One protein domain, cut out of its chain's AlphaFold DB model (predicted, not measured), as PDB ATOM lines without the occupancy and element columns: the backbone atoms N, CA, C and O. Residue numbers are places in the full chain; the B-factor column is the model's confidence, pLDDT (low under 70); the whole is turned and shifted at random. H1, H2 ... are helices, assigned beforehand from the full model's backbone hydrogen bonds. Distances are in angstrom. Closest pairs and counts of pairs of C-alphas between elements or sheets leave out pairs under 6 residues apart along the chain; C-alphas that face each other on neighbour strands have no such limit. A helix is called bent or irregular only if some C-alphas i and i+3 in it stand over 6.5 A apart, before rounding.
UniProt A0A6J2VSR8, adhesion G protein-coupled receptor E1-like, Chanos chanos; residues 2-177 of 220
ATOM      1  N   PHE A   2     -22.915 -52.661  -3.841       70.88
ATOM      2  CA  PHE A   2     -23.346 -53.577  -2.763       70.88
ATOM      3  C   PHE A   2     -22.181 -54.237  -2.001       70.88
ATOM      4  O   PHE A   2     -22.107 -54.175  -0.779       70.88
ATOM      5  N   LEU A   3     -21.205 -54.791  -2.725       74.75
ATOM      6  CA  LEU A   3     -20.011 -55.398  -2.119       74.75
ATOM      7  C   LEU A   3     -19.153 -54.400  -1.338       74.75
ATOM      8  O   LEU A   3     -18.522 -54.740  -0.342       74.75
ATOM      9  N   GLU A   4     -19.136 -53.156  -1.797       76.56
ATOM     10  CA  GLU A   4     -18.419 -52.075  -1.141       76.56
ATOM     11  C   GLU A   4     -19.108 -51.685   0.173       76.56
ATOM     12  O   GLU A   4     -18.433 -51.522   1.187       76.56
ATOM     13  N   ALA A   5     -20.447 -51.635   0.184       73.12
ATOM     14  CA  ALA A   5     -21.242 -51.449   1.396       73.12
ATOM     15  C   ALA A   5     -21.006 -52.589   2.401       73.12
ATOM     16  O   ALA A   5     -20.778 -52.323   3.578       73.12
ATOM     17  N   ILE A   6     -20.952 -53.844   1.938       74.25
ATOM     18  CA  ILE A   6     -20.600 -55.000   2.782       74.25
ATOM     19  C   ILE A   6     -19.183 -54.864   3.351       74.25
ATOM     20  O   ILE A   6     -18.968 -55.088   4.542       74.25
ATOM     21  N   THR A   7     -18.212 -54.472   2.526       78.69
ATOM     22  CA  THR A   7     -16.818 -54.287   2.969       78.69
ATOM     23  C   THR A   7     -16.725 -53.216   4.046       78.69
ATOM     24  O   THR A   7     -16.074 -53.420   5.070       78.69
ATOM     25  N   LEU A   8     -17.411 -52.089   3.840       73.25
ATOM     26  CA  LEU A   8     -17.487 -51.018   4.827       73.25
ATOM     27  C   LEU A   8     -18.170 -51.478   6.109       73.25
ATOM     28  O   LEU A   8     -17.648 -51.214   7.186       73.25
ATOM     29  N   PHE A   9     -19.287 -52.196   6.008       76.00
ATOM     30  CA  PHE A   9     -20.000 -52.732   7.165       76.00
ATOM     31  C   PHE A   9     -19.104 -53.632   8.017       76.00
ATOM     32  O   PHE A   9     -18.997 -53.444   9.229       76.00
ATOM     33  N   ILE A  10     -18.393 -54.559   7.378       74.56
ATOM     34  CA  ILE A  10     -17.467 -55.465   8.059       74.56
ATOM     35  C   ILE A  10     -16.294 -54.688   8.661       74.56
ATOM     36  O   ILE A  10     -15.892 -54.975   9.788       74.56
ATOM     37  N   SER A  11     -15.769 -53.681   7.958       73.88
ATOM     38  CA  SER A  11     -14.721 -52.804   8.486       73.88
ATOM     39  C   SER A  11     -15.192 -52.048   9.733       73.88
ATOM     40  O   SER A  11     -14.476 -52.024  10.728       73.88
ATOM     41  N   VAL A  12     -16.406 -51.491   9.724       72.00
ATOM     42  CA  VAL A  12     -16.997 -50.780  10.874       72.00
ATOM     43  C   VAL A  12     -17.219 -51.729  12.053       72.00
ATOM     44  O   VAL A  12     -16.831 -51.416  13.177       72.00
ATOM     45  N   MET A  13     -17.767 -52.922  11.809       74.06
ATOM     46  CA  MET A  13     -17.946 -53.929  12.860       74.06
ATOM     47  C   MET A  13     -16.615 -54.412  13.450       74.06
ATOM     48  O   MET A  13     -16.526 -54.629  14.659       74.06
ATOM     49  N   ASN A  14     -15.581 -54.569  12.623       72.00
ATOM     50  CA  ASN A  14     -14.243 -54.950  13.080       72.00
ATOM     51  C   ASN A  14     -13.552 -53.827  13.865       72.00
ATOM     52  O   ASN A  14     -12.803 -54.123  14.787       72.00
ATOM     53  N   LEU A  15     -13.795 -52.555  13.533       66.44
ATOM     54  CA  LEU A  15     -13.290 -51.428  14.324       66.44
ATOM     55  C   LEU A  15     -13.980 -51.342  15.691       66.44
ATOM     56  O   LEU A  15     -13.326 -51.058  16.690       66.44
ATOM     57  N   SER A  16     -15.280 -51.643  15.745       63.75
ATOM     58  CA  SER A  16     -16.047 -51.691  16.994       63.75
ATOM     59  C   SER A  16     -15.625 -52.864  17.897       63.75
ATOM     60  O   SER A  16     -15.497 -52.712  19.112       63.75
ATOM     61  N   LYS A  17     -15.330 -54.037  17.320       61.88
ATOM     62  CA  LYS A  17     -14.769 -55.190  18.043       61.88
ATOM     63  C   LYS A  17     -13.248 -55.178  17.968       61.88
ATOM     64  O   LYS A  17     -12.668 -55.818  17.101       61.88
ATOM     65  N   ILE A  18     -12.604 -54.518  18.926       58.44
ATOM     66  CA  ILE A  18     -11.152 -54.555  19.177       58.44
ATOM     67  C   ILE A  18     -10.628 -56.013  19.192       58.44
ATOM     68  O   ILE A  18     -10.579 -56.668  20.231       58.44
ATOM     69  N   LYS A  19     -10.251 -56.571  18.030       49.53
ATOM     70  CA  LYS A  19      -9.327 -57.710  17.916       49.53
ATOM     71  C   LYS A  19      -8.690 -57.809  16.525       49.53
ATOM     72  O   LYS A  19      -9.336 -57.983  15.499       49.53
ATOM     73  N   SER A  20      -7.366 -57.729  16.579       50.72
ATOM     74  CA  SER A  20      -6.350 -57.805  15.532       50.72
ATOM     75  C   SER A  20      -6.565 -58.862  14.430       50.72
ATOM     76  O   SER A  20      -6.670 -60.058  14.698       50.72
ATOM     77  N   ARG A  21      -6.519 -58.373  13.180       60.31
ATOM     78  CA  ARG A  21      -5.623 -58.801  12.082       60.31
ATOM     79  C   ARG A  21      -5.546 -60.312  11.792       60.31
ATOM     80  O   ARG A  21      -4.679 -60.980  12.344       60.31
ATOM     81  N   ARG A  22      -6.375 -60.803  10.847       49.50
ATOM     82  CA  ARG A  22      -6.101 -61.890   9.855       49.50
ATOM     83  C   ARG A  22      -7.409 -62.356   9.180       49.50
ATOM     84  O   ARG A  22      -7.922 -63.421   9.504       49.50
ATOM     85  N   ARG A  23      -7.991 -61.574   8.258       51.34
ATOM     86  CA  ARG A  23      -9.138 -62.052   7.441       51.34
ATOM     87  C   ARG A  23      -9.235 -61.467   6.019       51.34
ATOM     88  O   ARG A  23     -10.281 -61.581   5.395       51.34
ATOM     89  N   GLU A  24      -8.171 -60.865   5.486       57.69
ATOM     90  CA  GLU A  24      -8.252 -60.116   4.215       57.69
ATOM     91  C   GLU A  24      -8.235 -60.993   2.951       57.69
ATOM     92  O   GLU A  24      -8.936 -60.701   1.987       57.69
ATOM     93  N   VAL A  25      -7.523 -62.124   2.949       53.94
ATOM     94  CA  VAL A  25      -7.346 -62.935   1.725       53.94
ATOM     95  C   VAL A  25      -8.532 -63.841   1.375       53.94
ATOM     96  O   VAL A  25      -8.765 -64.103   0.195       53.94
ATOM     97  N   LEU A  26      -9.319 -64.294   2.360       55.28
ATOM     98  CA  LEU A  26     -10.504 -65.128   2.101       55.28
ATOM     99  C   LEU A  26     -11.698 -64.285   1.614       55.28
ATOM    100  O   LEU A  26     -12.519 -64.759   0.832       55.28
ATOM    101  N   HIS A  27     -11.769 -63.019   2.043       67.62
ATOM    102  CA  HIS A  27     -12.890 -62.130   1.751       67.62
ATOM    103  C   HIS A  27     -12.875 -61.618   0.305       67.62
ATOM    104  O   HIS A  27     -13.909 -61.634  -0.350       67.62
ATOM    105  N   TRP A  28     -11.707 -61.242  -0.233       71.06
ATOM    106  CA  TRP A  28     -11.584 -60.710  -1.601       71.06
ATOM    107  C   TRP A  28     -12.072 -61.702  -2.668       71.06
ATOM    108  O   TRP A  28     -12.864 -61.336  -3.535       71.06
ATOM    109  N   LYS A  29     -11.660 -62.976  -2.572       76.25
ATOM    110  CA  LYS A  29     -12.075 -64.019  -3.522       76.25
ATOM    111  C   LYS A  29     -13.584 -64.250  -3.467       76.25
ATOM    112  O   LYS A  29     -14.228 -64.300  -4.507       76.25
ATOM    113  N   TYR A  30     -14.147 -64.351  -2.265       75.38
ATOM    114  CA  TYR A  30     -15.585 -64.543  -2.074       75.38
ATOM    115  C   TYR A  30     -16.402 -63.344  -2.572       75.38
ATOM    116  O   TYR A  30     -17.435 -63.501  -3.213       75.38
ATOM    117  N   GLN A  31     -15.894 -62.136  -2.344       75.94
ATOM    118  CA  GLN A  31     -16.507 -60.895  -2.793       75.94
ATOM    119  C   GLN A  31     -16.481 -60.759  -4.320       75.94
ATOM    120  O   GLN A  31     -17.465 -60.320  -4.909       75.94
ATOM    121  N   LEU A  32     -15.402 -61.203  -4.967       79.69
ATOM    122  CA  LEU A  32     -15.322 -61.283  -6.424       79.69
ATOM    123  C   LEU A  32     -16.300 -62.326  -6.977       79.69
ATOM    124  O   LEU A  32     -17.040 -62.023  -7.908       79.69
ATOM    125  N   VAL A  33     -16.372 -63.512  -6.364       82.44
ATOM    126  CA  VAL A  33     -17.332 -64.554  -6.759       82.44
ATOM    127  C   VAL A  33     -18.767 -64.046  -6.629       82.44
ATOM    128  O   VAL A  33     -19.511 -64.131  -7.595       82.44
ATOM    129  N   ILE A  34     -19.153 -63.435  -5.505       81.06
ATOM    130  CA  ILE A  34     -20.491 -62.835  -5.354       81.06
ATOM    131  C   ILE A  34     -20.734 -61.748  -6.402       81.06
ATOM    132  O   ILE A  34     -21.818 -61.686  -6.974       81.06
ATOM    133  N   GLY A  35     -19.735 -60.906  -6.676       79.56
ATOM    134  CA  GLY A  35     -19.846 -59.828  -7.656       79.56
ATOM    135  C   GLY A  35     -20.103 -60.301  -9.079       79.56
ATOM    136  O   GLY A  35     -20.738 -59.571  -9.830       79.56
ATOM    137  N   TYR A  36     -19.650 -61.504  -9.429       83.38
ATOM    138  CA  TYR A  36     -19.884 -62.118 -10.737       83.38
ATOM    139  C   TYR A  36     -21.112 -63.029 -10.754       83.38
ATOM    140  O   TYR A  36     -21.895 -62.993 -11.698       83.38
ATOM    141  N   VAL A  37     -21.326 -63.810  -9.696       82.25
ATOM    142  CA  VAL A  37     -22.448 -64.750  -9.605       82.25
ATOM    143  C   VAL A  37     -23.779 -64.007  -9.526       82.25
ATOM    144  O   VAL A  37     -24.734 -64.444 -10.156       82.25
ATOM    145  N   LEU A  38     -23.862 -62.878  -8.813       79.00
ATOM    146  CA  LEU A  38     -25.123 -62.144  -8.665       79.00
ATOM    147  C   LEU A  38     -25.639 -61.584 -10.010       79.00
ATOM    148  O   LEU A  38     -26.792 -61.856 -10.338       79.00
ATOM    149  N   PRO A  39     -24.834 -60.872 -10.831       78.06
ATOM    150  CA  PRO A  39     -25.270 -60.421 -12.154       78.06
ATOM    151  C   PRO A  39     -25.584 -61.577 -13.104       78.06
ATOM    152  O   PRO A  39     -26.601 -61.534 -13.790       78.06
ATOM    153  N   THR A  40     -24.758 -62.629 -13.117       81.69
ATOM    154  CA  THR A  40     -25.008 -63.810 -13.956       81.69
ATOM    155  C   THR A  40     -26.292 -64.529 -13.549       81.69
ATOM    156  O   THR A  40     -27.028 -64.983 -14.419       81.69
ATOM    157  N   LEU A  41     -26.607 -64.587 -12.253       81.38
ATOM    158  CA  LEU A  41     -27.858 -65.151 -11.752       81.38
ATOM    159  C   LEU A  41     -29.060 -64.304 -12.176       81.38
ATOM    160  O   LEU A  41     -30.044 -64.864 -12.643       81.38
ATOM    161  N   VAL A  42     -28.982 -62.973 -12.058       77.81
ATOM    162  CA  VAL A  42     -30.064 -62.074 -12.498       77.81
ATOM    163  C   VAL A  42     -30.322 -62.245 -13.995       77.81
ATOM    164  O   VAL A  42     -31.460 -62.485 -14.386       77.81
ATOM    165  N   VAL A  43     -29.271 -62.217 -14.822       78.50
ATOM    166  CA  VAL A  43     -29.387 -62.436 -16.274       78.50
ATOM    167  C   VAL A  43     -29.923 -63.838 -16.578       78.50
ATOM    168  O   VAL A  43     -30.820 -63.983 -17.404       78.50
ATOM    169  N   GLY A  44     -29.432 -64.866 -15.881       78.62
ATOM    170  CA  GLY A  44     -29.872 -66.250 -16.056       78.62
ATOM    171  C   GLY A  44     -31.349 -66.450 -15.721       78.62
ATOM    172  O   GLY A  44     -32.069 -67.084 -16.491       78.62
ATOM    173  N   VAL A  45     -31.831 -65.862 -14.622       76.00
ATOM    174  CA  VAL A  45     -33.255 -65.887 -14.248       76.00
ATOM    175  C   VAL A  45     -34.092 -65.131 -15.280       76.00
ATOM    176  O   VAL A  45     -35.131 -65.639 -15.693       76.00
ATOM    177  N   SER A  46     -33.634 -63.971 -15.760       69.62
ATOM    178  CA  SER A  46     -34.350 -63.208 -16.792       69.62
ATOM    179  C   SER A  46     -34.478 -63.964 -18.117       69.62
ATOM    180  O   SER A  46     -35.539 -63.921 -18.731       69.62
ATOM    181  N   VAL A  47     -33.438 -64.690 -18.538       70.38
ATOM    182  CA  VAL A  47     -33.500 -65.555 -19.729       70.38
ATOM    183  C   VAL A  47     -34.427 -66.749 -19.488       70.38
ATOM    184  O   VAL A  47     -35.235 -67.074 -20.348       70.38
ATOM    185  N   SER A  48     -34.368 -67.362 -18.301       69.94
ATOM    186  CA  SER A  48     -35.155 -68.564 -17.971       69.94
ATOM    187  C   SER A  48     -36.660 -68.304 -17.879       69.94
ATOM    188  O   SER A  48     -37.459 -69.161 -18.243       69.94
ATOM    189  N   VAL A  49     -37.063 -67.139 -17.364       67.25
ATOM    190  CA  VAL A  49     -38.482 -66.786 -17.175       67.25
ATOM    191  C   VAL A  49     -39.154 -66.416 -18.504       67.25
ATOM    192  O   VAL A  49     -40.380 -66.453 -18.602       67.25
ATOM    193  N   GLN A  50     -38.381 -66.050 -19.532       60.00
ATOM    194  CA  GLN A  50     -38.935 -65.405 -20.718       60.00
ATOM    195  C   GLN A  50     -38.090 -65.692 -21.976       60.00
ATOM    196  O   GLN A  50     -37.597 -64.786 -22.645       60.00
ATOM    197  N   CYS A  51     -37.940 -66.983 -22.301       56.69
ATOM    198  CA  CYS A  51     -37.217 -67.459 -23.489       56.69
ATOM    199  C   CYS A  51     -37.802 -66.925 -24.814       56.69
ATOM    200  O   CYS A  51     -37.040 -66.606 -25.721       56.69
ATOM    201  N   ASP A  52     -39.126 -66.745 -24.909       57.06
ATOM    202  CA  ASP A  52     -39.812 -66.305 -26.140       57.06
ATOM    203  C   ASP A  52     -39.711 -64.786 -26.423       57.06
ATOM    204  O   ASP A  52     -40.173 -64.304 -27.456       57.06
ATOM    205  N   GLY A  53     -39.122 -63.995 -25.514       55.25
ATOM    206  CA  GLY A  53     -38.961 -62.539 -25.682       55.25
ATOM    207  C   GLY A  53     -37.694 -62.107 -26.435       55.25
ATOM    208  O   GLY A  53     -37.607 -60.948 -26.849       55.25
ATOM    209  N   TYR A  54     -36.735 -63.024 -26.616       53.75
ATOM    210  CA  TYR A  54     -35.453 -62.787 -27.301       53.75
ATOM    211  C   TYR A  54     -35.501 -63.068 -28.814       53.75
ATOM    212  O   TYR A  54     -34.515 -62.837 -29.511       53.75
ATOM    213  N   ASP A  55     -36.641 -63.531 -29.334       52.72
ATOM    214  CA  ASP A  55     -36.816 -63.847 -30.751       52.72
ATOM    215  C   ASP A  55     -37.322 -62.614 -31.526       52.72
ATOM    216  O   ASP A  55     -38.522 -62.287 -31.572       52.72
ATOM    217  N   SER A  56     -36.374 -61.841 -32.063       51.44
ATOM    218  CA  SER A  56     -36.649 -60.748 -32.996       51.44
ATOM    219  C   SER A  56     -35.445 -60.490 -33.906       51.44
ATOM    220  O   SER A  56     -34.339 -60.241 -33.436       51.44
ATOM    221  N   GLU A  57     -35.676 -60.476 -35.219       58.19
ATOM    222  CA  GLU A  57     -34.649 -60.440 -36.277       58.19
ATOM    223  C   GLU A  57     -33.831 -59.127 -36.366       58.19
ATOM    224  O   GLU A  57     -32.901 -59.031 -37.162       58.19
ATOM    225  N   THR A  58     -34.141 -58.103 -35.557       63.09
ATOM    226  CA  THR A  58     -33.513 -56.763 -35.642       63.09
ATOM    227  C   THR A  58     -33.096 -56.132 -34.307       63.09
ATOM    228  O   THR A  58     -32.316 -55.181 -34.313       63.09
ATOM    229  N   CYS A  59     -33.561 -56.632 -33.156       60.22
ATOM    230  CA  CYS A  59     -33.198 -56.103 -31.836       60.22
ATOM    231  C   CYS A  59     -33.246 -57.216 -30.784       60.22
ATOM    232  O   CYS A  59     -34.247 -57.918 -30.673       60.22
ATOM    233  N   TRP A  60     -32.181 -57.340 -29.992       56.34
ATOM    234  CA  TRP A  60     -31.970 -58.409 -29.007       56.34
ATOM    235  C   TRP A  60     -33.041 -58.439 -27.891       56.34
ATOM    236  O   TRP A  60     -33.188 -59.447 -27.214       56.34
ATOM    237  N   ILE A  61     -33.805 -57.356 -27.681       55.97
ATOM    238  CA  ILE A  61     -34.856 -57.261 -26.653       55.97
ATOM    239  C   ILE A  61     -36.120 -56.642 -27.263       55.97
ATOM    240  O   ILE A  61     -36.118 -55.472 -27.655       55.97
ATOM    241  N   LYS A  62     -37.237 -57.382 -27.272       54.66
ATOM    242  CA  LYS A  62     -38.566 -56.776 -27.437       54.66
ATOM    243  C   LYS A  62     -38.900 -56.007 -26.158       54.66
ATOM    244  O   LYS A  62     -39.116 -56.605 -25.108       54.66
ATOM    245  N   LEU A  63     -38.933 -54.676 -26.245       54.50
ATOM    246  CA  LEU A  63     -39.197 -53.754 -25.133       54.50
ATOM    247  C   LEU A  63     -40.683 -53.796 -24.701       54.50
ATOM    248  O   LEU A  63     -41.421 -52.823 -24.816       54.50
ATOM    249  N   GLY A  64     -41.159 -54.955 -24.244       57.22
ATOM    250  CA  GLY A  64     -42.464 -55.099 -23.607       57.22
ATOM    251  C   GLY A  64     -42.389 -54.649 -22.149       57.22
ATOM    252  O   GLY A  64     -41.512 -55.089 -21.405       57.22
ATOM    253  N   THR A  65     -43.330 -53.812 -21.712       56.50
ATOM    254  CA  THR A  65     -43.448 -53.303 -20.329       56.50
ATOM    255  C   THR A  65     -43.385 -54.402 -19.257       56.50
ATOM    256  O   THR A  65     -42.812 -54.193 -18.190       56.50
ATOM    257  N   ASN A  66     -43.882 -55.607 -19.558       57.94
ATOM    258  CA  ASN A  66     -43.854 -56.762 -18.651       57.94
ATOM    259  C   ASN A  66     -42.454 -57.394 -18.484       57.94
ATOM    260  O   ASN A  66     -42.129 -57.899 -17.407       57.94
ATOM    261  N   PHE A  67     -41.610 -57.338 -19.521       58.69
ATOM    262  CA  PHE A  67     -40.238 -57.869 -19.493       58.69
ATOM    263  C   PHE A  67     -39.326 -56.948 -18.677       58.69
ATOM    264  O   PHE A  67     -38.534 -57.397 -17.846       58.69
ATOM    265  N   LEU A  68     -39.514 -55.633 -18.846       64.12
ATOM    266  CA  LEU A  68     -38.805 -54.616 -18.076       64.12
ATOM    267  C   LEU A  68     -39.077 -54.773 -16.575       64.12
ATOM    268  O   LEU A  68     -38.145 -54.715 -15.782       64.12
ATOM    269  N   TRP A  69     -40.326 -55.040 -16.180       65.56
ATOM    270  CA  TRP A  69     -40.694 -55.215 -14.772       65.56
ATOM    271  C   TRP A  69     -40.100 -56.486 -14.144       65.56
ATOM    272  O   TRP A  69     -39.650 -56.445 -12.997       65.56
ATOM    273  N   SER A  70     -39.998 -57.585 -14.906       68.88
ATOM    274  CA  SER A  70     -39.335 -58.820 -14.446       68.88
ATOM    275  C   SER A  70     -37.831 -58.652 -14.228       68.88
ATOM    276  O   SER A  70     -37.272 -59.280 -13.333       68.88
ATOM    277  N   PHE A  71     -37.167 -57.788 -15.002       67.94
ATOM    278  CA  PHE A  71     -35.760 -57.437 -14.778       67.94
ATOM    279  C   PHE A  71     -35.593 -56.385 -13.671       67.94
ATOM    280  O   PHE A  71     -34.675 -56.461 -12.854       67.94
ATOM    281  N   LEU A  72     -36.509 -55.420 -13.601       73.44
ATOM    282  CA  LEU A  72     -36.476 -54.334 -12.628       73.44
ATOM    283  C   LEU A  72     -36.752 -54.826 -11.202       73.44
ATOM    284  O   LEU A  72     -36.151 -54.314 -10.263       73.44
ATOM    285  N   GLY A  73     -37.604 -55.842 -11.024       76.19
ATOM    286  CA  GLY A  73     -37.948 -56.414  -9.718       76.19
ATOM    287  C   GLY A  73     -36.736 -56.901  -8.903       76.19
ATOM    288  O   GLY A  73     -36.521 -56.400  -7.796       76.19
ATOM    289  N   PRO A  74     -35.904 -57.822  -9.427       74.31
ATOM    290  CA  PRO A  74     -34.675 -58.267  -8.768       74.31
ATOM    291  C   PRO A  74     -33.714 -57.117  -8.451       74.31
ATOM    292  O   PRO A  74     -33.111 -57.089  -7.378       74.31
ATOM    293  N   VAL A  75     -33.596 -56.142  -9.355       74.38
ATOM    294  CA  VAL A  75     -32.727 -54.974  -9.158       74.38
ATOM    295  C   VAL A  75     -33.260 -54.091  -8.021       74.38
ATOM    296  O   VAL A  75     -32.505 -53.772  -7.103       74.38
ATOM    297  N   CYS A  76     -34.562 -53.782  -8.007       77.25
ATOM    298  CA  CYS A  76     -35.242 -53.083  -6.911       77.25
ATOM    299  C   CYS A  76     -35.036 -53.790  -5.566       77.25
ATOM    300  O   CYS A  76     -34.712 -53.147  -4.569       77.25
ATOM    301  N   PHE A  77     -35.178 -55.116  -5.530       81.25
ATOM    302  CA  PHE A  77     -34.975 -55.901  -4.314       81.25
ATOM    303  C   PHE A  77     -33.542 -55.772  -3.775       81.25
ATOM    304  O   PHE A  77     -33.346 -55.504  -2.586       81.25
ATOM    305  N   ILE A  78     -32.534 -55.889  -4.647       78.38
ATOM    306  CA  ILE A  78     -31.119 -55.718  -4.275       78.38
ATOM    307  C   ILE A  78     -30.867 -54.315  -3.703       78.38
ATOM    308  O   ILE A  78     -30.080 -54.156  -2.765       78.38
ATOM    309  N   LEU A  79     -31.540 -53.294  -4.226       78.56
ATOM    310  CA  LEU A  79     -31.380 -51.914  -3.769       78.56
ATOM    311  C   LEU A  79     -32.018 -51.651  -2.419       78.56
ATOM    312  O   LEU A  79     -31.390 -51.003  -1.583       78.56
ATOM    313  N   VAL A  80     -33.211 -52.193  -2.173       81.19
ATOM    314  CA  VAL A  80     -33.847 -52.134  -0.850       81.19
ATOM    315  C   VAL A  80     -32.966 -52.832   0.187       81.19
ATOM    316  O   VAL A  80     -32.726 -52.289   1.263       81.19
ATOM    317  N   MET A  81     -32.397 -53.992  -0.148       80.94
ATOM    318  CA  MET A  81     -31.460 -54.683   0.744       80.94
ATOM    319  C   MET A  81     -30.192 -53.861   1.004       80.94
ATOM    320  O   MET A  81     -29.730 -53.775   2.143       80.94
ATOM    321  N   ASN A  82     -29.647 -53.205  -0.024       81.69
ATOM    322  CA  ASN A  82     -28.515 -52.291   0.129       81.69
ATOM    323  C   ASN A  82     -28.874 -51.098   1.037       81.69
ATOM    324  O   ASN A  82     -28.091 -50.748   1.916       81.69
ATOM    325  N   LEU A  83     -30.083 -50.541   0.909       81.75
ATOM    326  CA  LEU A  83     -30.583 -49.465   1.769       81.75
ATOM    327  C   LEU A  83     -30.666 -49.880   3.247       81.75
ATOM    328  O   LEU A  83     -30.257 -49.126   4.128       81.75
ATOM    329  N   ILE A  84     -31.151 -51.086   3.541       84.44
ATOM    330  CA  ILE A  84     -31.242 -51.585   4.923       84.44
ATOM    331  C   ILE A  84     -29.845 -51.749   5.540       84.44
ATOM    332  O   ILE A  84     -29.596 -51.305   6.668       84.44
ATOM    333  N   LEU A  85     -28.913 -52.354   4.795       79.94
ATOM    334  CA  LEU A  85     -27.514 -52.473   5.222       79.94
ATOM    335  C   LEU A  85     -26.908 -51.095   5.468       79.94
ATOM    336  O   LEU A  85     -26.230 -50.881   6.469       79.94
ATOM    337  N   PHE A  86     -27.205 -50.149   4.587       78.62
ATOM    338  CA  PHE A  86     -26.738 -48.783   4.679       78.62
ATOM    339  C   PHE A  86     -27.192 -48.069   5.959       78.62
ATOM    340  O   PHE A  86     -26.367 -47.508   6.684       78.62
ATOM    341  N   ILE A  87     -28.487 -48.139   6.278       82.94
ATOM    342  CA  ILE A  87     -29.046 -47.573   7.514       82.94
ATOM    343  C   ILE A  87     -28.372 -48.212   8.734       82.94
ATOM    344  O   ILE A  87     -27.963 -47.514   9.662       82.94
ATOM    345  N   THR A  88     -28.173 -49.531   8.698       84.19
ATOM    346  CA  THR A  88     -27.506 -50.275   9.774       84.19
ATOM    347  C   THR A  88     -26.049 -49.832   9.950       84.19
ATOM    348  O   THR A  88     -25.596 -49.666  11.085       84.19
ATOM    349  N   ILE A  89     -25.318 -49.590   8.853       80.25
ATOM    350  CA  ILE A  89     -23.955 -49.036   8.882       80.25
ATOM    351  C   ILE A  89     -23.963 -47.661   9.549       80.25
ATOM    352  O   ILE A  89     -23.161 -47.448  10.454       80.25
ATOM    353  N   ILE A  90     -24.857 -46.748   9.147       80.19
ATOM    354  CA  ILE A  90     -24.923 -45.402   9.740       80.19
ATOM    355  C   ILE A  90     -25.199 -45.480  11.241       80.19
ATOM    356  O   ILE A  90     -24.482 -44.838  12.007       80.19
ATOM    357  N   ILE A  91     -26.186 -46.269  11.668       84.06
ATOM    358  CA  ILE A  91     -26.535 -46.407  13.089       84.06
ATOM    359  C   ILE A  91     -25.345 -46.970  13.871       84.06
ATOM    360  O   ILE A  91     -24.918 -46.379  14.860       84.06
ATOM    361  N   THR A  92     -24.755 -48.069  13.392       81.06
ATOM    362  CA  THR A  92     -23.607 -48.715  14.048       81.06
ATOM    363  C   THR A  92     -22.413 -47.767  14.134       81.06
ATOM    364  O   THR A  92     -21.732 -47.702  15.159       81.06
ATOM    365  N   LEU A  93     -22.166 -47.000  13.071       75.06
ATOM    366  CA  LEU A  93     -21.073 -46.041  12.993       75.06
ATOM    367  C   LEU A  93     -21.302 -44.846  13.920       75.06
ATOM    368  O   LEU A  93     -20.368 -44.445  14.605       75.06
ATOM    369  N   GLN A  94     -22.527 -44.323  14.013       79.06
ATOM    370  CA  GLN A  94     -22.860 -43.275  14.979       79.06
ATOM    371  C   GLN A  94     -22.722 -43.763  16.423       79.06
ATOM    372  O   GLN A  94     -22.093 -43.084  17.229       79.06
ATOM    373  N   CYS A  95     -23.218 -44.960  16.749       79.94
ATOM    374  CA  CYS A  95     -23.024 -45.551  18.076       79.94
ATOM    375  C   CYS A  95     -21.532 -45.723  18.409       79.94
ATOM    376  O   CYS A  95     -21.098 -45.402  19.513       79.94
ATOM    377  N   THR A  96     -20.739 -46.176  17.436       74.44
ATOM    378  CA  THR A  96     -19.283 -46.325  17.580       74.44
ATOM    379  C   THR A  96     -18.610 -44.962  17.788       74.44
ATOM    380  O   THR A  96     -17.779 -44.821  18.678       74.44
ATOM    381  N   LEU A  97     -19.012 -43.928  17.044       70.44
ATOM    382  CA  LEU A  97     -18.503 -42.560  17.189       70.44
ATOM    383  C   LEU A  97     -18.780 -41.958  18.570       70.44
ATOM    384  O   LEU A  97     -17.891 -41.332  19.143       70.44
ATOM    385  N   MET A  98     -19.981 -42.170  19.114       72.75
ATOM    386  CA  MET A  98     -20.326 -41.712  20.465       72.75
ATOM    387  C   MET A  98     -19.413 -42.358  21.516       72.75
ATOM    388  O   MET A  98     -18.946 -41.684  22.434       72.75
ATOM    389  N   HIS A  99     -19.100 -43.644  21.338       72.00
ATOM    390  CA  HIS A  99     -18.238 -44.408  22.239       72.00
ATOM    391  C   HIS A  99     -16.742 -44.054  22.110       72.00
ATOM    392  O   HIS A  99     -16.003 -44.147  23.085       72.00
ATOM    393  N   LEU A 100     -16.279 -43.634  20.926       67.50
ATOM    394  CA  LEU A 100     -14.866 -43.341  20.634       67.50
ATOM    395  C   LEU A 100     -14.494 -41.851  20.724       67.50
ATOM    396  O   LEU A 100     -13.404 -41.456  20.314       67.50
ATOM    397  N   SER A 101     -15.370 -41.026  21.295       61.84
ATOM    398  CA  SER A 101     -15.227 -39.568  21.422       61.84
ATOM    399  C   SER A 101     -13.959 -39.080  22.158       61.84
ATOM    400  O   SER A 101     -13.662 -37.889  22.115       61.84
ATOM    401  N   GLY A 102     -13.171 -39.978  22.764       63.00
ATOM    402  CA  GLY A 102     -11.866 -39.677  23.366       63.00
ATOM    403  C   GLY A 102     -10.650 -39.745  22.423       63.00
ATOM    404  O   GLY A 102      -9.602 -39.210  22.775       63.00
ATOM    405  N   ASP A 103     -10.752 -40.363  21.237       68.94
ATOM    406  CA  ASP A 103      -9.624 -40.527  20.302       68.94
ATOM    407  C   ASP A 103      -9.836 -39.704  19.019       68.94
ATOM    408  O   ASP A 103     -10.509 -40.112  18.066       68.94
ATOM    409  N   VAL A 104      -9.228 -38.515  18.991       64.81
ATOM    410  CA  VAL A 104      -9.333 -37.529  17.899       64.81
ATOM    411  C   VAL A 104      -8.969 -38.086  16.518       64.81
ATOM    412  O   VAL A 104      -9.496 -37.615  15.505       64.81
ATOM    413  N   SER A 105      -8.103 -39.102  16.453       65.44
ATOM    414  CA  SER A 105      -7.664 -39.702  15.190       65.44
ATOM    415  C   SER A 105      -8.732 -40.628  14.587       65.44
ATOM    416  O   SER A 105      -9.057 -40.518  13.402       65.44
ATOM    417  N   GLN A 106      -9.362 -41.459  15.422       66.81
ATOM    418  CA  GLN A 106     -10.453 -42.370  15.055       66.81
ATOM    419  C   GLN A 106     -11.732 -41.629  14.646       66.81
ATOM    420  O   GLN A 106     -12.426 -42.046  13.709       66.81
ATOM    421  N   ILE A 107     -12.032 -40.504  15.303       67.50
ATOM    422  CA  ILE A 107     -13.210 -39.673  15.010       67.50
ATOM    423  C   ILE A 107     -13.146 -39.130  13.575       67.50
ATOM    424  O   ILE A 107     -14.142 -39.153  12.844       67.50
ATOM    425  N   LYS A 108     -11.965 -38.678  13.138       67.25
ATOM    426  CA  LYS A 108     -11.779 -38.080  11.810       67.25
ATOM    427  C   LYS A 108     -11.940 -39.105  10.687       67.25
ATOM    428  O   LYS A 108     -12.681 -38.857   9.734       67.25
ATOM    429  N   THR A 109     -11.330 -40.282  10.831       68.75
ATOM    430  CA  THR A 109     -11.478 -41.394   9.877       68.75
ATOM    431  C   THR A 109     -12.926 -41.885   9.803       68.75
ATOM    432  O   THR A 109     -13.453 -42.127   8.715       68.75
ATOM    433  N   SER A 110     -13.605 -41.956  10.946       70.56
ATOM    434  CA  SER A 110     -15.009 -42.363  11.025       70.56
ATOM    435  C   SER A 110     -15.957 -41.359  10.364       70.56
ATOM    436  O   SER A 110     -16.865 -41.773   9.644       70.56
ATOM    437  N   ARG A 111     -15.716 -40.046  10.491       73.94
ATOM    438  CA  ARG A 111     -16.489 -39.014   9.773       73.94
ATOM    439  C   ARG A 111     -16.371 -39.157   8.253       73.94
ATOM    440  O   ARG A 111     -17.377 -39.033   7.556       73.94
ATOM    441  N   THR A 112     -15.180 -39.458   7.736       74.38
ATOM    442  CA  THR A 112     -14.982 -39.722   6.301       74.38
ATOM    443  C   THR A 112     -15.739 -40.976   5.853       74.38
ATOM    444  O   THR A 112     -16.349 -40.968   4.784       74.38
ATOM    445  N   MET A 113     -15.782 -42.026   6.683       73.62
ATOM    446  CA  MET A 113     -16.597 -43.219   6.414       73.62
ATOM    447  C   MET A 113     -18.103 -42.909   6.396       73.62
ATOM    448  O   MET A 113     -18.784 -43.358   5.475       73.62
ATOM    449  N   VAL A 114     -18.612 -42.101   7.340       75.88
ATOM    450  CA  VAL A 114     -20.019 -41.641   7.355       75.88
ATOM    451  C   VAL A 114     -20.337 -40.836   6.096       75.88
ATOM    452  O   VAL A 114     -21.357 -41.071   5.456       75.88
ATOM    453  N   PHE A 115     -19.471 -39.894   5.721       79.62
ATOM    454  CA  PHE A 115     -19.689 -39.055   4.543       79.62
ATOM    455  C   PHE A 115     -19.704 -39.880   3.254       79.62
ATOM    456  O   PHE A 115     -20.590 -39.716   2.419       79.62
ATOM    457  N   LYS A 116     -18.759 -40.815   3.115       79.75
ATOM    458  CA  LYS A 116     -18.699 -41.736   1.978       79.75
ATOM    459  C   LYS A 116     -19.933 -42.616   1.890       79.75
ATOM    460  O   LYS A 116     -20.471 -42.807   0.803       79.75
ATOM    461  N   ALA A 117     -20.393 -43.110   3.036       77.06
ATOM    462  CA  ALA A 117     -21.652 -43.811   3.127       77.06
ATOM    463  C   ALA A 117     -22.792 -42.898   2.619       77.06
ATOM    464  O   ALA A 117     -23.466 -43.239   1.650       77.06
ATOM    465  N   LEU A 118     -22.992 -41.717   3.209       79.19
ATOM    466  CA  LEU A 118     -24.082 -40.797   2.840       79.19
ATOM    467  C   LEU A 118     -24.092 -40.446   1.348       79.19
ATOM    468  O   LEU A 118     -25.150 -40.473   0.721       79.19
ATOM    469  N   ALA A 119     -22.921 -40.173   0.772       81.75
ATOM    470  CA  ALA A 119     -22.780 -39.906  -0.654       81.75
ATOM    471  C   ALA A 119     -23.233 -41.108  -1.501       81.75
ATOM    472  O   ALA A 119     -24.009 -40.940  -2.440       81.75
ATOM    473  N   GLN A 120     -22.819 -42.322  -1.127       75.81
ATOM    474  CA  GLN A 120     -23.230 -43.558  -1.795       75.81
ATOM    475  C   GLN A 120     -24.752 -43.767  -1.746       75.81
ATOM    476  O   GLN A 120     -25.354 -44.193  -2.732       75.81
ATOM    477  N   PHE A 121     -25.396 -43.447  -0.620       77.69
ATOM    478  CA  PHE A 121     -26.852 -43.526  -0.501       77.69
ATOM    479  C   PHE A 121     -27.566 -42.524  -1.406       77.69
ATOM    480  O   PHE A 121     -28.514 -42.906  -2.084       77.69
ATOM    481  N   PHE A 122     -27.096 -41.279  -1.481       76.69
ATOM    482  CA  PHE A 122     -27.687 -40.281  -2.376       76.69
ATOM    483  C   PHE A 122     -27.587 -40.722  -3.847       76.69
ATOM    484  O   PHE A 122     -28.558 -40.642  -4.600       76.69
ATOM    485  N   ILE A 123     -26.441 -41.296  -4.222       77.44
ATOM    486  CA  ILE A 123     -26.176 -41.848  -5.558       77.44
ATOM    487  C   ILE A 123     -27.105 -43.022  -5.902       77.44
ATOM    488  O   ILE A 123     -27.526 -43.145  -7.047       77.44
ATOM    489  N   LEU A 124     -27.440 -43.880  -4.935       72.38
ATOM    490  CA  LEU A 124     -28.340 -45.023  -5.135       72.38
ATOM    491  C   LEU A 124     -29.822 -44.678  -4.934       72.38
ATOM    492  O   LEU A 124     -30.673 -45.382  -5.454       72.38
ATOM    493  N   GLY A 125     -30.156 -43.639  -4.173       71.12
ATOM    494  CA  GLY A 125     -31.538 -43.271  -3.867       71.12
ATOM    495  C   GLY A 125     -32.147 -42.359  -4.928       71.12
ATOM    496  O   GLY A 125     -33.250 -42.616  -5.410       71.12
ATOM    497  N   CYS A 126     -31.422 -41.313  -5.336       71.50
ATOM    498  CA  CYS A 126     -31.951 -40.295  -6.247       71.50
ATOM    499  C   CYS A 126     -32.340 -40.843  -7.629       71.50
ATOM    500  O   CYS A 126     -33.452 -40.555  -8.068       71.50
ATOM    501  N   PRO A 127     -31.525 -41.678  -8.303       73.19
ATOM    502  CA  PRO A 127     -31.897 -42.228  -9.604       73.19
ATOM    503  C   PRO A 127     -33.097 -43.176  -9.530       73.19
ATOM    504  O   PRO A 127     -33.840 -43.289 -10.491       73.19
ATOM    505  N   TRP A 128     -33.330 -43.837  -8.396       69.56
ATOM    506  CA  TRP A 128     -34.436 -44.787  -8.252       69.56
ATOM    507  C   TRP A 128     -35.766 -44.111  -7.950       69.56
ATOM    508  O   TRP A 128     -36.784 -44.471  -8.538       69.56
ATOM    509  N   ILE A 129     -35.750 -43.080  -7.101       67.94
ATOM    510  CA  ILE A 129     -36.925 -42.230  -6.868       67.94
ATOM    511  C   ILE A 129     -37.329 -41.539  -8.178       67.94
ATOM    512  O   ILE A 129     -38.510 -41.477  -8.512       67.94
ATOM    513  N   LEU A 130     -36.345 -41.075  -8.955       67.88
ATOM    514  CA  LEU A 130     -36.586 -40.464 -10.260       67.88
ATOM    515  C   LEU A 130     -36.982 -41.485 -11.325       67.88
ATOM    516  O   LEU A 130     -37.869 -41.183 -12.108       67.88
ATOM    517  N   GLY A 131     -36.414 -42.693 -11.312       67.44
ATOM    518  CA  GLY A 131     -36.761 -43.795 -12.213       67.44
ATOM    519  C   GLY A 131     -38.222 -44.236 -12.101       67.44
ATOM    520  O   GLY A 131     -38.830 -44.617 -13.093       67.44
ATOM    521  N   PHE A 132     -38.814 -44.128 -10.909       65.06
ATOM    522  CA  PHE A 132     -40.250 -44.351 -10.710       65.06
ATOM    523  C   PHE A 132     -41.103 -43.150 -11.168       65.06
ATOM    524  O   PHE A 132     -42.274 -43.303 -11.503       65.06
ATOM    525  N   SER A 133     -40.503 -41.957 -11.205       59.66
ATOM    526  CA  SER A 133     -41.137 -40.683 -11.568       59.66
ATOM    527  C   SER A 133     -40.924 -40.275 -13.039       59.66
ATOM    528  O   SER A 133     -41.504 -39.292 -13.500       59.66
ATOM    529  N   THR A 134     -40.135 -41.020 -13.824       61.44
ATOM    530  CA  THR A 134     -39.900 -40.738 -15.258       61.44
ATOM    531  C   THR A 134     -41.171 -40.831 -16.096       61.44
ATOM    532  O   THR A 134     -41.274 -40.166 -17.117       61.44
ATOM    533  N   ASN A 135     -42.183 -41.570 -15.631       57.75
ATOM    534  CA  ASN A 135     -43.505 -41.603 -16.265       57.75
ATOM    535  C   ASN A 135     -44.291 -40.283 -16.123       57.75
ATOM    536  O   ASN A 135     -45.329 -40.130 -16.759       57.75
ATOM    537  N   ILE A 136     -43.835 -39.347 -15.283       62.09
ATOM    538  CA  ILE A 136     -44.580 -38.132 -14.911       62.09
ATOM    539  C   ILE A 136     -43.997 -36.876 -15.584       62.09
ATOM    540  O   ILE A 136     -44.729 -35.913 -15.803       62.09
ATOM    541  N   SER A 137     -42.702 -36.853 -15.931       65.81
ATOM    542  CA  SER A 137     -42.085 -35.681 -16.572       65.81
ATOM    543  C   SER A 137     -40.827 -36.011 -17.384       65.81
ATOM    544  O   SER A 137     -39.933 -36.698 -16.891       65.81
ATOM    545  N   GLU A 138     -40.707 -35.428 -18.582       72.50
ATOM    546  CA  GLU A 138     -39.518 -35.531 -19.454       72.50
ATOM    547  C   GLU A 138     -38.239 -35.019 -18.761       72.50
ATOM    548  O   GLU A 138     -37.144 -35.547 -18.950       72.50
ATOM    549  N   GLY A 139     -38.371 -34.023 -17.875       74.25
ATOM    550  CA  GLY A 139     -37.249 -33.495 -17.095       74.25
ATOM    551  C   GLY A 139     -36.652 -34.505 -16.107       74.25
ATOM    552  O   GLY A 139     -35.442 -34.488 -15.871       74.25
ATOM    553  N   ALA A 140     -37.461 -35.413 -15.551       70.50
ATOM    554  CA  ALA A 140     -36.980 -36.427 -14.609       70.50
ATOM    555  C   ALA A 140     -36.076 -37.468 -15.285       70.50
ATOM    556  O   ALA A 140     -35.132 -37.945 -14.653       70.50
ATOM    557  N   GLU A 141     -36.313 -37.779 -16.562       71.38
ATOM    558  CA  GLU A 141     -35.464 -38.684 -17.343       71.38
ATOM    559  C   GLU A 141     -34.079 -38.075 -17.595       71.38
ATOM    560  O   GLU A 141     -33.060 -38.730 -17.368       71.38
ATOM    561  N   ILE A 142     -34.017 -36.792 -17.963       79.62
ATOM    562  CA  ILE A 142     -32.745 -36.082 -18.170       79.62
ATOM    563  C   ILE A 142     -31.946 -36.018 -16.862       79.62
ATOM    564  O   ILE A 142     -30.747 -36.307 -16.845       79.62
ATOM    565  N   ILE A 143     -32.601 -35.684 -15.745       80.06
ATOM    566  CA  ILE A 143     -31.955 -35.641 -14.425       80.06
ATOM    567  C   ILE A 143     -31.476 -37.038 -14.018       80.06
ATOM    568  O   ILE A 143     -30.370 -37.177 -13.495       80.06
ATOM    569  N   PHE A 144     -32.263 -38.081 -14.288       77.88
ATOM    570  CA  PHE A 144     -31.865 -39.467 -14.057       77.88
ATOM    571  C   PHE A 144     -30.596 -39.838 -14.838       77.88
ATOM    572  O   PHE A 144     -29.667 -40.423 -14.272       77.88
ATOM    573  N   LEU A 145     -30.527 -39.460 -16.114       80.56
ATOM    574  CA  LEU A 145     -29.397 -39.752 -16.995       80.56
ATOM    575  C   LEU A 145     -28.132 -38.996 -16.560       80.56
ATOM    576  O   LEU A 145     -27.053 -39.586 -16.490       80.56
ATOM    577  N   LEU A 146     -28.275 -37.724 -16.170       83.38
ATOM    578  CA  LEU A 146     -27.192 -36.905 -15.611       83.38
ATOM    579  C   LEU A 146     -26.685 -37.438 -14.266       83.38
ATOM    580  O   LEU A 146     -25.479 -37.507 -14.036       83.38
ATOM    581  N   LEU A 147     -27.585 -37.840 -13.368       80.12
ATOM    582  CA  LEU A 147     -27.193 -38.432 -12.088       80.12
ATOM    583  C   LEU A 147     -26.485 -39.768 -12.287       80.12
ATOM    584  O   LEU A 147     -25.523 -40.051 -11.575       80.12
ATOM    585  N   THR A 148     -26.936 -40.566 -13.256       81.38
ATOM    586  CA  THR A 148     -26.343 -41.864 -13.596       81.38
ATOM    587  C   THR A 148     -24.952 -41.711 -14.216       81.38
ATOM    588  O   THR A 148     -24.032 -42.436 -13.836       81.38
ATOM    589  N   SER A 149     -24.750 -40.739 -15.110       86.25
ATOM    590  CA  SER A 149     -23.429 -40.481 -15.700       86.25
ATOM    591  C   SER A 149     -22.436 -39.938 -14.670       86.25
ATOM    592  O   SER A 149     -21.269 -40.336 -14.651       86.25
ATOM    593  N   GLN A 150     -22.907 -39.099 -13.747       83.69
ATOM    594  CA  GLN A 150     -22.067 -38.494 -12.720       83.69
ATOM    595  C   GLN A 150     -21.762 -39.437 -11.542       83.69
ATOM    596  O   GLN A 150     -20.912 -39.105 -10.711       83.69
ATOM    597  N   GLN A 151     -22.382 -40.625 -11.462       82.12
ATOM    598  CA  GLN A 151     -22.110 -41.580 -10.373       82.12
ATOM    599  C   GLN A 151     -20.620 -41.908 -10.271       82.12
ATOM    600  O   GLN A 151     -20.059 -41.874  -9.177       82.12
ATOM    601  N   GLY A 152     -19.958 -42.160 -11.406       82.81
ATOM    602  CA  GLY A 152     -18.522 -42.454 -11.451       82.81
ATOM    603  C   GLY A 152     -17.665 -41.311 -10.900       82.81
ATOM    604  O   GLY A 152     -16.759 -41.537 -10.095       82.81
ATOM    605  N   THR A 153     -18.004 -40.074 -11.268       85.06
ATOM    606  CA  THR A 153     -17.310 -38.864 -10.810       85.06
ATOM    607  C   THR A 153     -17.429 -38.682  -9.297       85.06
ATOM    608  O   THR A 153     -16.438 -38.386  -8.627       85.06
ATOM    609  N   PHE A 154     -18.619 -38.903  -8.728       80.06
ATOM    610  CA  PHE A 154     -18.815 -38.804  -7.281       80.06
ATOM    611  C   PHE A 154     -18.059 -39.889  -6.510       80.06
ATOM    612  O   PHE A 154     -17.451 -39.584  -5.484       80.06
ATOM    613  N   ILE A 155     -18.040 -41.129  -7.010       82.94
ATOM    614  CA  ILE A 155     -17.252 -42.212  -6.400       82.94
ATOM    615  C   ILE A 155     -15.777 -41.821  -6.363       82.94
ATOM    616  O   ILE A 155     -15.143 -41.939  -5.315       82.94
ATOM    617  N   PHE A 156     -15.239 -41.312  -7.475       82.81
ATOM    618  CA  PHE A 156     -13.854 -40.854  -7.546       82.81
ATOM    619  C   PHE A 156     -13.571 -39.740  -6.531       82.81
ATOM    620  O   PHE A 156     -12.604 -39.815  -5.774       82.81
ATOM    621  N   LEU A 157     -14.437 -38.732  -6.448       82.06
ATOM    622  CA  LEU A 157     -14.260 -37.627  -5.510       82.06
ATOM    623  C   LEU A 157     -14.269 -38.113  -4.050       82.06
ATOM    624  O   LEU A 157     -13.415 -37.739  -3.246       82.06
ATOM    625  N   VAL A 158     -15.186 -39.012  -3.708       74.50
ATOM    626  CA  VAL A 158     -15.320 -39.544  -2.348       74.50
ATOM    627  C   VAL A 158     -14.176 -40.499  -1.978       74.50
ATOM    628  O   VAL A 158     -13.691 -40.465  -0.847       74.50
ATOM    629  N   HIS A 159     -13.728 -41.349  -2.904       74.62
ATOM    630  CA  HIS A 159     -12.711 -42.372  -2.632       74.62
ATOM    631  C   HIS A 159     -11.276 -41.905  -2.838       74.62
ATOM    632  O   HIS A 159     -10.392 -42.322  -2.092       74.62
ATOM    633  N   CYS A 160     -11.026 -41.090  -3.857       75.69
ATOM    634  CA  CYS A 160      -9.683 -40.651  -4.208       75.69
ATOM    635  C   CYS A 160      -9.368 -39.301  -3.562       75.69
ATOM    636  O   CYS A 160      -8.327 -39.168  -2.925       75.69
ATOM    637  N   VAL A 161     -10.268 -38.318  -3.667       74.12
ATOM    638  CA  VAL A 161      -9.990 -36.944  -3.205       74.12
ATOM    639  C   VAL A 161     -10.222 -36.785  -1.701       74.12
ATOM    640  O   VAL A 161      -9.416 -36.162  -1.006       74.12
ATOM    641  N   LEU A 162     -11.303 -37.360  -1.169       66.94
ATOM    642  CA  LEU A 162     -11.650 -37.240   0.254       66.94
ATOM    643  C   LEU A 162     -10.910 -38.217   1.172       66.94
ATOM    644  O   LEU A 162     -10.994 -38.081   2.397       66.94
ATOM    645  N   ASN A 163     -10.180 -39.186   0.621       70.25
ATOM    646  CA  ASN A 163      -9.413 -40.111   1.436       70.25
ATOM    647  C   ASN A 163      -8.207 -39.394   2.050       70.25
ATOM    648  O   ASN A 163      -7.319 -38.901   1.354       70.25
ATOM    649  N   GLU A 164      -8.173 -39.336   3.381       67.50
ATOM    650  CA  GLU A 164      -7.136 -38.614   4.110       67.50
ATOM    651  C   GLU A 164      -5.739 -39.175   3.858       67.50
ATOM    652  O   GLU A 164      -4.782 -38.405   3.850       67.50
ATOM    653  N   GLU A 165      -5.627 -40.483   3.624       68.44
ATOM    654  CA  GLU A 165      -4.346 -41.123   3.328       68.44
ATOM    655  C   GLU A 165      -3.814 -40.673   1.966       68.44
ATOM    656  O   GLU A 165      -2.678 -40.223   1.854       68.44
ATOM    657  N   VAL A 166      -4.681 -40.669   0.950       70.44
ATOM    658  CA  VAL A 166      -4.341 -40.172  -0.388       70.44
ATOM    659  C   VAL A 166      -3.969 -38.698  -0.302       70.44
ATOM    660  O   VAL A 166      -2.908 -38.307  -0.775       70.44
ATOM    661  N   ARG A 167      -4.756 -37.883   0.405       74.06
ATOM    662  CA  ARG A 167      -4.452 -36.461   0.592       74.06
ATOM    663  C   ARG A 167      -3.119 -36.231   1.303       74.06
ATOM    664  O   ARG A 167      -2.415 -35.305   0.924       74.06
ATOM    665  N   LYS A 168      -2.738 -37.047   2.291       75.69
ATOM    666  CA  LYS A 168      -1.421 -36.951   2.946       75.69
ATOM    667  C   LYS A 168      -0.283 -37.267   1.978       75.69
ATOM    668  O   LYS A 168       0.685 -36.512   1.944       75.69
ATOM    669  N   GLN A 169      -0.415 -38.323   1.175       75.31
ATOM    670  CA  GLN A 169       0.587 -38.684   0.165       75.31
ATOM    671  C   GLN A 169       0.680 -37.628  -0.941       75.31
ATOM    672  O   GLN A 169       1.779 -37.216  -1.294       75.31
ATOM    673  N   TYR A 170      -0.455 -37.112  -1.419       75.38
ATOM    674  CA  TYR A 170      -0.495 -36.006  -2.375       75.38
ATOM    675  C   TYR A 170       0.121 -34.742  -1.795       75.38
ATOM    676  O   TYR A 170       0.896 -34.098  -2.483       75.38
ATOM    677  N   LYS A 171      -0.167 -34.405  -0.532       78.38
ATOM    678  CA  LYS A 171       0.421 -33.240   0.140       78.38
ATOM    679  C   LYS A 171       1.933 -33.404   0.290       78.38
ATOM    680  O   LYS A 171       2.668 -32.473  -0.003       78.38
ATOM    681  N   LYS A 172       2.403 -34.595   0.675       80.88
ATOM    682  CA  LYS A 172       3.834 -34.931   0.756       80.88
ATOM    683  C   LYS A 172       4.512 -34.826  -0.611       80.88
ATOM    684  O   LYS A 172       5.575 -34.225  -0.713       80.88
ATOM    685  N   LEU A 173       3.879 -35.352  -1.657       80.62
ATOM    686  CA  LEU A 173       4.349 -35.237  -3.034       80.62
ATOM    687  C   LEU A 173       4.363 -33.773  -3.499       80.62
ATOM    688  O   LEU A 173       5.335 -33.351  -4.106       80.62
ATOM    689  N   TRP A 174       3.348 -32.980  -3.151       80.56
ATOM    690  CA  TRP A 174       3.291 -31.541  -3.423       80.56
ATOM    691  C   TRP A 174       4.412 -30.773  -2.722       80.56
ATOM    692  O   TRP A 174       5.064 -29.960  -3.358       80.56
ATOM    693  N   TYR A 175       4.691 -31.072  -1.451       75.81
ATOM    694  CA  TYR A 175       5.828 -30.489  -0.728       75.81
ATOM    695  C   TYR A 175       7.182 -30.935  -1.296       75.81
ATOM    696  O   TYR A 175       8.142 -30.179  -1.254       75.81
ATOM    697  N   THR A 176       7.265 -32.145  -1.858       78.38
ATOM    698  CA  THR A 176       8.494 -32.643  -2.504       78.38
ATOM    699  C   THR A 176       8.692 -32.033  -3.899       78.38
ATOM    700  O   THR A 176       9.824 -31.802  -4.312       78.38
ATOM    701  N   LEU A 177       7.603 -31.766  -4.632       78.00
ATOM    702  CA  LEU A 177       7.618 -31.169  -5.974       78.00
ATOM    703  C   LEU A 177       7.695 -29.634  -5.953       78.00
ATOM    704  O   LEU A 177       8.204 -29.051  -6.906       78.00
TER     705      LEU A 177
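What this domain is: This is residues 2 to 177 of the 220 residues of the protein "adhesion G protein-coupled receptor E1-like" of Chanos chanos (UniProt A0A6J2VSR8). H1, H2 and H4 pack on H3 as a loose up-and-down bundle. H5 folds back along H4, and residues 171 to 177 of H6 stick out. The printed part, all helix, has 176 residues with six named helices, no named strand, a radius of gyration of the C-alphas of 20.5 A and spans 63 by 37 by 35 A.

How they stand to each other: H3, residues 65 to 99, touches H1, residues 2 to 16; their closest C-alphas, Ile 89 and Phe 9, are 5.7 A apart. H3 forms hairpins with H2, residues 24 to 49, and H4, residues 104 to 133. H5, residues 138 to 161, one helix by its hydrogen bonds, is bent, C-alphas 149 and 152 being 6.8 A apart; its arms H5a, to 149, and H5b, from 152, touch H4. H6, residues 164 to 177, touches no helix. Every O i to N i+4 pair in H1, H5b and H6 is within hydrogen-bond range.

Where its parts are: C-alpha 2 is at (-23.346, -53.577, -2.763), C-alpha 177 at (7.618, -31.169, -5.974); H3 is 50.3 A long.

The domain as a whole: The H2 to H3 link is long; 61 residues are under pLDDT 70.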